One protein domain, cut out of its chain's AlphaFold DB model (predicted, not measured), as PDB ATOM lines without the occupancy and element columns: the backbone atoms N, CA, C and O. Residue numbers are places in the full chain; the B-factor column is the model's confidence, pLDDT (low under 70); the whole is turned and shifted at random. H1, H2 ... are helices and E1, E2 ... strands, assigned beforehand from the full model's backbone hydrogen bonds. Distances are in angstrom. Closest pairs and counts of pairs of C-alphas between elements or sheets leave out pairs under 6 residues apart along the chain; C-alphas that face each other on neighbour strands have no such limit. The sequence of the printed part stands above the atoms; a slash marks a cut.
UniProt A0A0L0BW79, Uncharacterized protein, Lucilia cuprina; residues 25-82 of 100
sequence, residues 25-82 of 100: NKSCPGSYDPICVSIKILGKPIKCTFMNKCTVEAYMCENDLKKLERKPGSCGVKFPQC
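Overview. This is residues 25 to 82 of the 100 residues of an uncharacterized protein of Lucilia cuprina (UniProt A0A0L0BW79). Picture a small antiparallel sheet of three strands with one short helix, H1, laid over one face and running along the strands. The hairpin of E1 and E2 makes most of the sheet, E3 borders E1, and the last stretch, residues 73 to 82, folds back past E2. The printed part has 58 residues, under half of them in named elements, which follow as E1, E2, H1, E3; the sheet's order is E2, E1, E3, and the class is mixed, helices and strands. It is compact, with a radius of gyration of the C-alphas of 11.0 A, and rounded, spanning 29 by 25 by 18 A.

Along the chain. Start at Asn 25 and pass to C-alpha 35 at (27.312, 21.718, -0.853), where E1, residues 35 to 41, begins; it runs 17.6 A. E2, residues 44 to 50, comes back over 18.1 A. H1, residues 53 to 62, covers 14.4 A, and E3, residues 69 to 72, ends at C-alpha 72, (25.063, 23.627, -4.536).

Arrangement. Look between E1 and E2, a hairpin at 147 degrees: N 37 and O 48 are 2.8 A apart, within hydrogen-bond range. E1 and E3 are antiparallel at 153 degrees, with N 36 and O 71 at 2.8 A, also within range. H1 is on the sheet at a height of 10.1 A, over E1 and only just over E2, on which 3 of its C-alphas fall; it stands at 2 degrees to E1 on the local plane. The closest C-alphas of E1 and H1 are those of Ile 35 and Lys 53, 6.9 A apart. E2, H1 and E3 form a split strand-helix-strand unit, two strands running the same way with E1 between them, its crossover right-handed. In H1 every O i to N i+4 pair is within hydrogen-bond range.

Size, cuts and confidence. The farthest C-alphas, Ser 31 and Gly 43, are 30.5 A apart. The printed part has no cut, and no link is long. Mean pLDDT of the printed part is 85.1; look for values under 70 at residue 25 and residues 78 to 79.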
ATOM      1  N   ASN A  25      31.340  27.013  18.059       66.69
ATOM      2  CA  ASN A  25      30.460  25.934  18.480       66.69
ATOM      3  C   ASN A  25      29.043  26.148  17.909       66.69
ATOM      4  O   ASN A  25      28.106  26.517  18.618       66.69
ATOM      5  N   LYS A  26      28.894  25.971  16.593       72.19
ATOM      6  CA  LYS A  26      27.604  25.946  15.902       72.19
ATOM      7  C   LYS A  26      27.055  24.522  15.932       72.19
ATOM      8  O   LYS A  26      27.603  23.632  15.292       72.19
ATOM      9  N   SER A  27      25.942  24.327  16.636       82.81
ATOM     10  CA  SER A  27      25.129  23.121  16.469       82.81
ATOM     11  C   SER A  27      24.374  23.222  15.145       82.81
ATOM     12  O   SER A  27      23.627  24.182  14.932       82.81
ATOM     13  N   CYS A  28      24.603  22.274  14.237       84.44
ATOM     14  CA  CYS A  28      23.979  22.265  12.918       84.44
ATOM     15  C   CYS A  28      22.841  21.242  12.848       84.44
ATOM     16  O   CYS A  28      22.972  20.144  13.387       84.44
ATOM     17  N   PRO A  29      21.732  21.564  12.156       85.62
ATOM     18  CA  PRO A  29      20.681  20.590  11.910       85.62
ATOM     19  C   PRO A  29      21.215  19.445  11.041       85.62
ATOM     20  O   PRO A  29      22.042  19.660  10.154       85.62
ATOM     21  N   GLY A  30      20.683  18.239  11.247       84.31
ATOM     22  CA  GLY A  30      20.982  17.059  10.427       84.31
ATOM     23  C   GLY A  30      20.312  17.062   9.047       84.31
ATOM     24  O   GLY A  30      20.187  16.006   8.432       84.31
ATOM     25  N   SER A  31      19.829  18.212   8.566       86.12
ATOM     26  CA  SER A  31      19.245  18.325   7.232       86.12
ATOM     27  C   SER A  31      20.319  18.125   6.165       86.12
ATOM     28  O   SER A  31      21.408  18.700   6.239       86.12
ATOM     29  N   TYR A  32      19.998  17.306   5.166       88.25
ATOM     30  CA  TYR A  32      20.885  17.030   4.046       88.25
ATOM     31  C   TYR A  32      20.548  17.955   2.873       88.25
ATOM     32  O   TYR A  32      19.533  17.783   2.202       88.25
ATOM     33  N   ASP A  33      21.405  18.944   2.652       91.75
ATOM     34  CA  ASP A  33      21.372  19.887   1.535       91.75
ATOM     35  C   ASP A  33      22.819  20.086   1.051       91.75
ATOM     36  O   ASP A  33      23.504  21.018   1.484       91.75
ATOM     37  N   PRO A  34      23.356  19.135   0.267       90.69
ATOM     38  CA  PRO A  34      24.787  19.007   0.074       90.69
ATOM     39  C   PRO A  34      25.377  20.206  -0.663       90.69
ATOM     40  O   PRO A  34      24.802  20.725  -1.620       90.69
ATOM     41  N   ILE A  35      26.576  20.608  -0.248       91.44
ATOM     42  CA  ILE A  35      27.312  21.718  -0.853       91.44
ATOM     43  C   ILE A  35      28.724  21.261  -1.181       91.44
ATOM     44  O   ILE A  35      29.452  20.773  -0.317       91.44
ATOM     45  N   CYS A  36      29.141  21.470  -2.424       91.50
ATOM     46  CA  CYS A  36      30.486  21.186  -2.880       91.50
ATOM     47  C   CYS A  36      31.367  22.408  -2.646       91.50
ATOM     48  O   CYS A  36      31.130  23.470  -3.225       91.50
ATOM     49  N   VAL A  37      32.388  22.268  -1.809       90.94
ATOM     50  CA  VAL A  37      33.263  23.360  -1.374       90.94
ATOM     51  C   VAL A  37      34.699  23.070  -1.785       90.94
ATOM     52  O   VAL A  37      35.189  21.957  -1.600       90.94
ATOM     53  N   SER A  38      35.390  24.071  -2.331       90.50
ATOM     54  CA  SER A  38      36.816  23.973  -2.647       90.50
ATOM     55  C   SER A  38      37.654  24.419  -1.449       90.50
ATOM     56  O   SER A  38      37.717  25.609  -1.144       90.50
ATOM     57  N   ILE A  39      38.319  23.473  -0.790       86.75
ATOM     58  CA  ILE A  39      39.222  23.710   0.345       86.75
ATOM     59  C   ILE A  39      40.671  23.418  -0.049       86.75
ATOM     60  O   ILE A  39      40.928  22.752  -1.049       86.75
ATOM     61  N   LYS A  40      41.636  23.912   0.728       83.94
ATOM     62  CA  LYS A  40      43.056  23.596   0.531       83.94
ATOM     63  C   LYS A  40      43.507  22.603   1.596       83.94
ATOM     64  O   LYS A  40      43.503  22.946   2.771       83.94
ATOM     65  N   ILE A  41      43.941  21.417   1.181       78.31
ATOM     66  CA  ILE A  41      44.604  20.445   2.057       78.31
ATOM     67  C   ILE A  41      46.042  20.291   1.575       78.31
ATOM     68  O   ILE A  41      46.281  20.061   0.390       78.31
ATOM     69  N   LEU A  42      47.012  20.483   2.477       80.94
ATOM     70  CA  LEU A  42      48.448  20.447   2.152       80.94
ATOM     71  C   LEU A  42      48.814  21.363   0.964       80.94
ATOM     72  O   LEU A  42      49.591  21.001   0.083       80.94
ATOM     73  N   GLY A  43      48.184  22.541   0.895       82.06
ATOM     74  CA  GLY A  43      48.383  23.517  -0.182       82.06
ATOM     75  C   GLY A  43      47.689  23.190  -1.512       82.06
ATOM     76  O   GLY A  43      47.663  24.048  -2.394       82.06
ATOM     77  N   LYS A  44      47.076  22.009  -1.668       82.31
ATOM     78  CA  LYS A  44      46.380  21.603  -2.898       82.31
ATOM     79  C   LYS A  44      44.873  21.865  -2.798       82.31
ATOM     80  O   LYS A  44      44.268  21.492  -1.790       82.31
ATOM     81  N   PRO A  45      44.246  22.484  -3.816       84.31
ATOM     82  CA  PRO A  45      42.802  22.662  -3.841       84.31
ATOM     83  C   PRO A  45      42.116  21.314  -4.080       84.31
ATOM     84  O   PRO A  45      42.391  20.631  -5.065       84.31
ATOM     85  N   ILE A  46      41.203  20.946  -3.190       86.56
ATOM     86  CA  ILE A  46      40.354  19.765  -3.312       86.56
ATOM     87  C   ILE A  46      38.893  20.160  -3.119       86.56
ATOM     88  O   ILE A  46      38.582  21.140  -2.442       86.56
ATOM     89  N   LYS A  47      37.987  19.386  -3.709       89.19
ATOM     90  CA  LYS A  47      36.547  19.625  -3.613       89.19
ATOM     91  C   LYS A  47      35.929  18.631  -2.636       89.19
ATOM     92  O   LYS A  47      35.951  17.435  -2.907       89.19
ATOM     93  N   CYS A  48      35.379  19.122  -1.530       87.88
ATOM     94  CA  CYS A  48      34.720  18.311  -0.509       87.88
ATOM     95  C   CYS A  48      33.226  18.612  -0.435       87.88
ATOM     96  O   CYS A  48      32.809  19.767  -0.527       87.88
ATOM     97  N   THR A  49      32.426  17.564  -0.256       89.31
ATOM     98  CA  THR A  49      30.988  17.689  -0.019       89.31
ATOM     99  C   THR A  49      30.738  17.901   1.466       89.31
ATOM    100  O   THR A  49      31.172  17.098   2.287       89.31
ATOM    101  N   PHE A  50      30.002  18.952   1.793       88.88
ATOM    102  CA  PHE A  50      29.473  19.226   3.123       88.88
ATOM    103  C   PHE A  50      27.986  18.887   3.166       88.88
ATOM    104  O   PHE A  50      27.310  18.997   2.143       88.88
ATOM    105  N   MET A  51      27.473  18.494   4.334       86.56
ATOM    106  CA  MET A  51      26.070  18.087   4.486       86.56
ATOM    107  C   MET A  51      25.090  19.228   4.241       86.56
ATOM    108  O   MET A  51      24.020  18.987   3.696       86.56
ATOM    109  N   ASN A  52      25.434  20.438   4.685       87.56
ATOM    110  CA  ASN A  52      24.601  21.627   4.540       87.56
ATOM    111  C   ASN A  52      25.396  22.920   4.750       87.56
ATOM    112  O   ASN A  52      26.546  22.920   5.200       87.56
ATOM    113  N   LYS A  53      24.752  24.058   4.480       91.25
ATOM    114  CA  LYS A  53      25.341  25.394   4.659       91.25
ATOM    115  C   LYS A  53      25.857  25.651   6.077       91.25
ATOM    116  O   LYS A  53      26.892  26.297   6.216       91.25
ATOM    117  N   CYS A  54      25.183  25.136   7.107       89.38
ATOM    118  CA  CYS A  54      25.617  25.320   8.490       89.38
ATOM    119  C   CYS A  54      26.978  24.659   8.737       89.38
ATOM    120  O   CYS A  54      27.875  25.308   9.268       89.38
ATOM    121  N   THR A  55      27.171  23.420   8.272       88.88
ATOM    122  CA  THR A  55      28.461  22.715   8.409       88.88
ATOM    123  C   THR A  55      29.601  23.431   7.676       88.88
ATOM    124  O   THR A  55      30.716  23.488   8.187       88.88
ATOM    125  N   VAL A  56      29.317  24.070   6.532       89.19
ATOM    126  CA  VAL A  56      30.299  24.911   5.822       89.19
ATOM    127  C   VAL A  56      30.692  26.127   6.661       89.19
ATOM    128  O   VAL A  56      31.867  26.466   6.746       89.19
ATOM    129  N   GLU A  57      29.725  26.802   7.277       88.75
ATOM    130  CA  GLU A  57      29.989  27.975   8.115       88.75
ATOM    131  C   GLU A  57      30.713  27.624   9.418       88.75
ATOM    132  O   GLU A  57      31.560  28.397   9.859       88.75
ATOM    133  N   ALA A  58      30.396  26.476  10.023       87.12
ATOM    134  CA  ALA A  58      31.112  25.958  11.183       87.12
ATOM    135  C   ALA A  58      32.582  25.699  10.829       87.12
ATOM    136  O   ALA A  58      33.466  26.266  11.463       87.12
ATOM    137  N   TYR A  59      32.835  24.980   9.731       86.50
ATOM    138  CA  TYR A  59      34.187  24.747   9.224       86.50
ATOM    139  C   TYR A  59      34.935  26.053   8.921       86.50
ATOM    140  O   TYR A  59      36.113  26.188   9.253       86.50
ATOM    141  N   MET A  60      34.265  27.032   8.302       88.12
ATOM    142  CA  MET A  60      34.857  28.347   8.048       88.12
ATOM    143  C   MET A  60      35.262  29.048   9.343       88.12
ATOM    144  O   MET A  60      36.332  29.641   9.388       88.12
ATOM    145  N   CYS A  61      34.437  28.965  10.384       87.06
ATOM    146  CA  CYS A  61      34.761  29.532  11.684       87.06
ATOM    147  C   CYS A  61      35.968  28.818  12.313       87.06
ATOM    148  O   CYS A  61      36.933  29.478  12.683       87.06
ATOM    149  N   GLU A  62      35.956  27.482  12.366       85.38
ATOM    150  CA  GLU A  62      37.025  26.673  12.977       85.38
ATOM    151  C   GLU A  62      38.397  26.865  12.314       85.38
ATOM    152  O   GLU A  62      39.425  26.622  12.938       85.38
ATOM    153  N   ASN A  63      38.417  27.300  11.052       84.56
ATOM    154  CA  ASN A  63      39.635  27.490  10.265       84.56
ATOM    155  C   ASN A  63      39.943  28.971   9.958       84.56
ATOM    156  O   ASN A  63      40.780  29.238   9.097       84.56
ATOM    157  N   ASP A  64      39.258  29.927  10.601       85.62
ATOM    158  CA  ASP A  64      39.388  31.381  10.358       85.62
ATOM    159  C   ASP A  64      39.277  31.766   8.861       85.62
ATOM    160  O   ASP A  64      40.019  32.571   8.294       85.62
ATOM    161  N   LEU A  65      38.335  31.143   8.150       86.19
ATOM    162  CA  LEU A  65      38.130  31.359   6.721       86.19
ATOM    163  C   LEU A  65      37.051  32.414   6.489       86.19
ATOM    164  O   LEU A  65      35.874  32.214   6.779       86.19
ATOM    165  N   LYS A  66      37.427  33.521   5.845       86.88
ATOM    166  CA  LYS A  66      36.481  34.597   5.494       86.88
ATOM    167  C   LYS A  66      35.614  34.269   4.279       86.88
ATOM    168  O   LYS A  66      34.498  34.768   4.156       86.88
ATOM    169  N   LYS A  67      36.123  33.451   3.351       87.88
ATOM    170  CA  LYS A  67      35.425  33.090   2.110       87.88
ATOM    171  C   LYS A  67      35.897  31.737   1.586       87.88
ATOM    172  O   LYS A  67      37.095  31.489   1.506       87.88
ATOM    173  N   LEU A  68      34.945  30.909   1.165       88.50
ATOM    174  CA  LEU A  68      35.184  29.653   0.457       88.50
ATOM    175  C   LEU A  68      34.400  29.637  -0.854       88.50
ATOM    176  O   LEU A  68      33.254  30.092  -0.912       88.50
ATOM    177  N   GLU A  69      35.016  29.103  -1.907       90.06
ATOM    178  CA  GLU A  69      34.302  28.807  -3.146       90.06
ATOM    179  C   GLU A  69      33.410  27.585  -2.922       90.06
ATOM    180  O   GLU A  69      33.876  26.543  -2.457       90.06
ATOM    181  N   ARG A  70      32.121  27.722  -3.240       91.56
ATOM    182  CA  ARG A  70      31.115  26.689  -3.003       91.56
ATOM    183  C   ARG A  70      30.060  26.663  -4.101       91.56
ATOM    184  O   ARG A  70      29.716  27.708  -4.650       91.56
ATOM    185  N   LYS A  71      29.541  25.475  -4.396       93.25
ATOM    186  CA  LYS A  71      28.461  25.224  -5.355       93.25
ATOM    187  C   LYS A  71      27.401  24.324  -4.712       93.25
ATOM    188  O   LYS A  71      27.778  23.444  -3.939       93.25
ATOM    189  N   PRO A  72      26.108  24.530  -5.006       91.69
ATOM    190  CA  PRO A  72      25.063  23.627  -4.536       91.69
ATOM    191  C   PRO A  72      25.263  22.220  -5.118       91.69
ATOM    192  O   PRO A  72      25.772  22.069  -6.232       91.69
ATOM    193  N   GLY A  73      24.853  21.204  -4.365       90.06
ATOM    194  CA  GLY A  73      25.005  19.797  -4.716       90.06
ATOM    195  C   GLY A  73      26.298  19.164  -4.195       90.06
ATOM    196  O   GLY A  73      27.190  19.819  -3.661       90.06
ATOM    197  N   SER A  74      26.403  17.848  -4.365       88.19
ATOM    198  CA  SER A  74      27.596  17.083  -3.985       88.19
ATOM    199  C   SER A  74      28.742  17.270  -4.981       88.19
ATOM    200  O   SER A  74      28.528  17.448  -6.179       88.19
ATOM    201  N   CYS A  75      29.983  17.154  -4.512       87.00
ATOM    202  CA  CYS A  75      31.123  16.988  -5.403       87.00
ATOM    203  C   CYS A  75      31.050  15.611  -6.081       87.00
ATOM    204  O   CYS A  75      30.897  14.595  -5.409       87.00
ATOM    205  N   GLY A  76      31.191  15.564  -7.411       76.50
ATOM    206  CA  GLY A  76      31.146  14.308  -8.177       76.50
ATOM    207  C   GLY A  76      32.309  13.344  -7.899       76.50
ATOM    208  O   GLY A  76      32.250  12.186  -8.292       76.50
ATOM    209  N   VAL A  77      33.357  13.805  -7.208       72.75
ATOM    210  CA  VAL A  77      34.530  13.007  -6.836       72.75
ATOM    211  C   VAL A  77      34.621  12.949  -5.317       72.75
ATOM    212  O   VAL A  77      34.619  13.987  -4.653       72.75
ATOM    213  N   LYS A  78      34.718  11.736  -4.765       67.75
ATOM    214  CA  LYS A  78      34.973  11.522  -3.339       67.75
ATOM    215  C   LYS A  78      36.481  11.531  -3.099       67.75
ATOM    216  O   LYS A  78      37.188  10.676  -3.625       67.75
ATOM    217  N   PHE A  79      36.967  12.474  -2.297       67.12
ATOM    218  CA  PHE A  79      38.360  12.488  -1.854       67.12
ATOM    219  C   PHE A  79      38.448  11.948  -0.419       67.12
ATOM    220  O   PHE A  79      37.757  12.477   0.454       67.12
ATOM    221  N   PRO A  80      39.318  10.960  -0.131       74.56
ATOM    222  CA  PRO A  80      39.504  10.434   1.227       74.56
ATOM    223  C   PRO A  80      39.900  11.512   2.243       74.56
ATOM    224  O   PRO A  80      39.585  11.423   3.422       74.56
ATOM    225  N   GLN A  81      40.549  12.579   1.777       74.44
ATOM    226  CA  GLN A  81      40.989  13.692   2.620       74.44
ATOM    227  C   GLN A  81      39.822  14.537   3.168       74.44
ATOM    228  O   GLN A  81      40.018  15.324   4.086       74.44
ATOM    229  N   CYS A  82      38.603  14.364   2.643       76.38
ATOM    230  CA  CYS A  82      37.409  15.064   3.120       76.38
ATOM    231  C   CYS A  82      36.778  14.428   4.373       76.38
ATOM    232  O   CYS A  82      35.868  15.024   4.947       76.38
TER     233      CYS A  82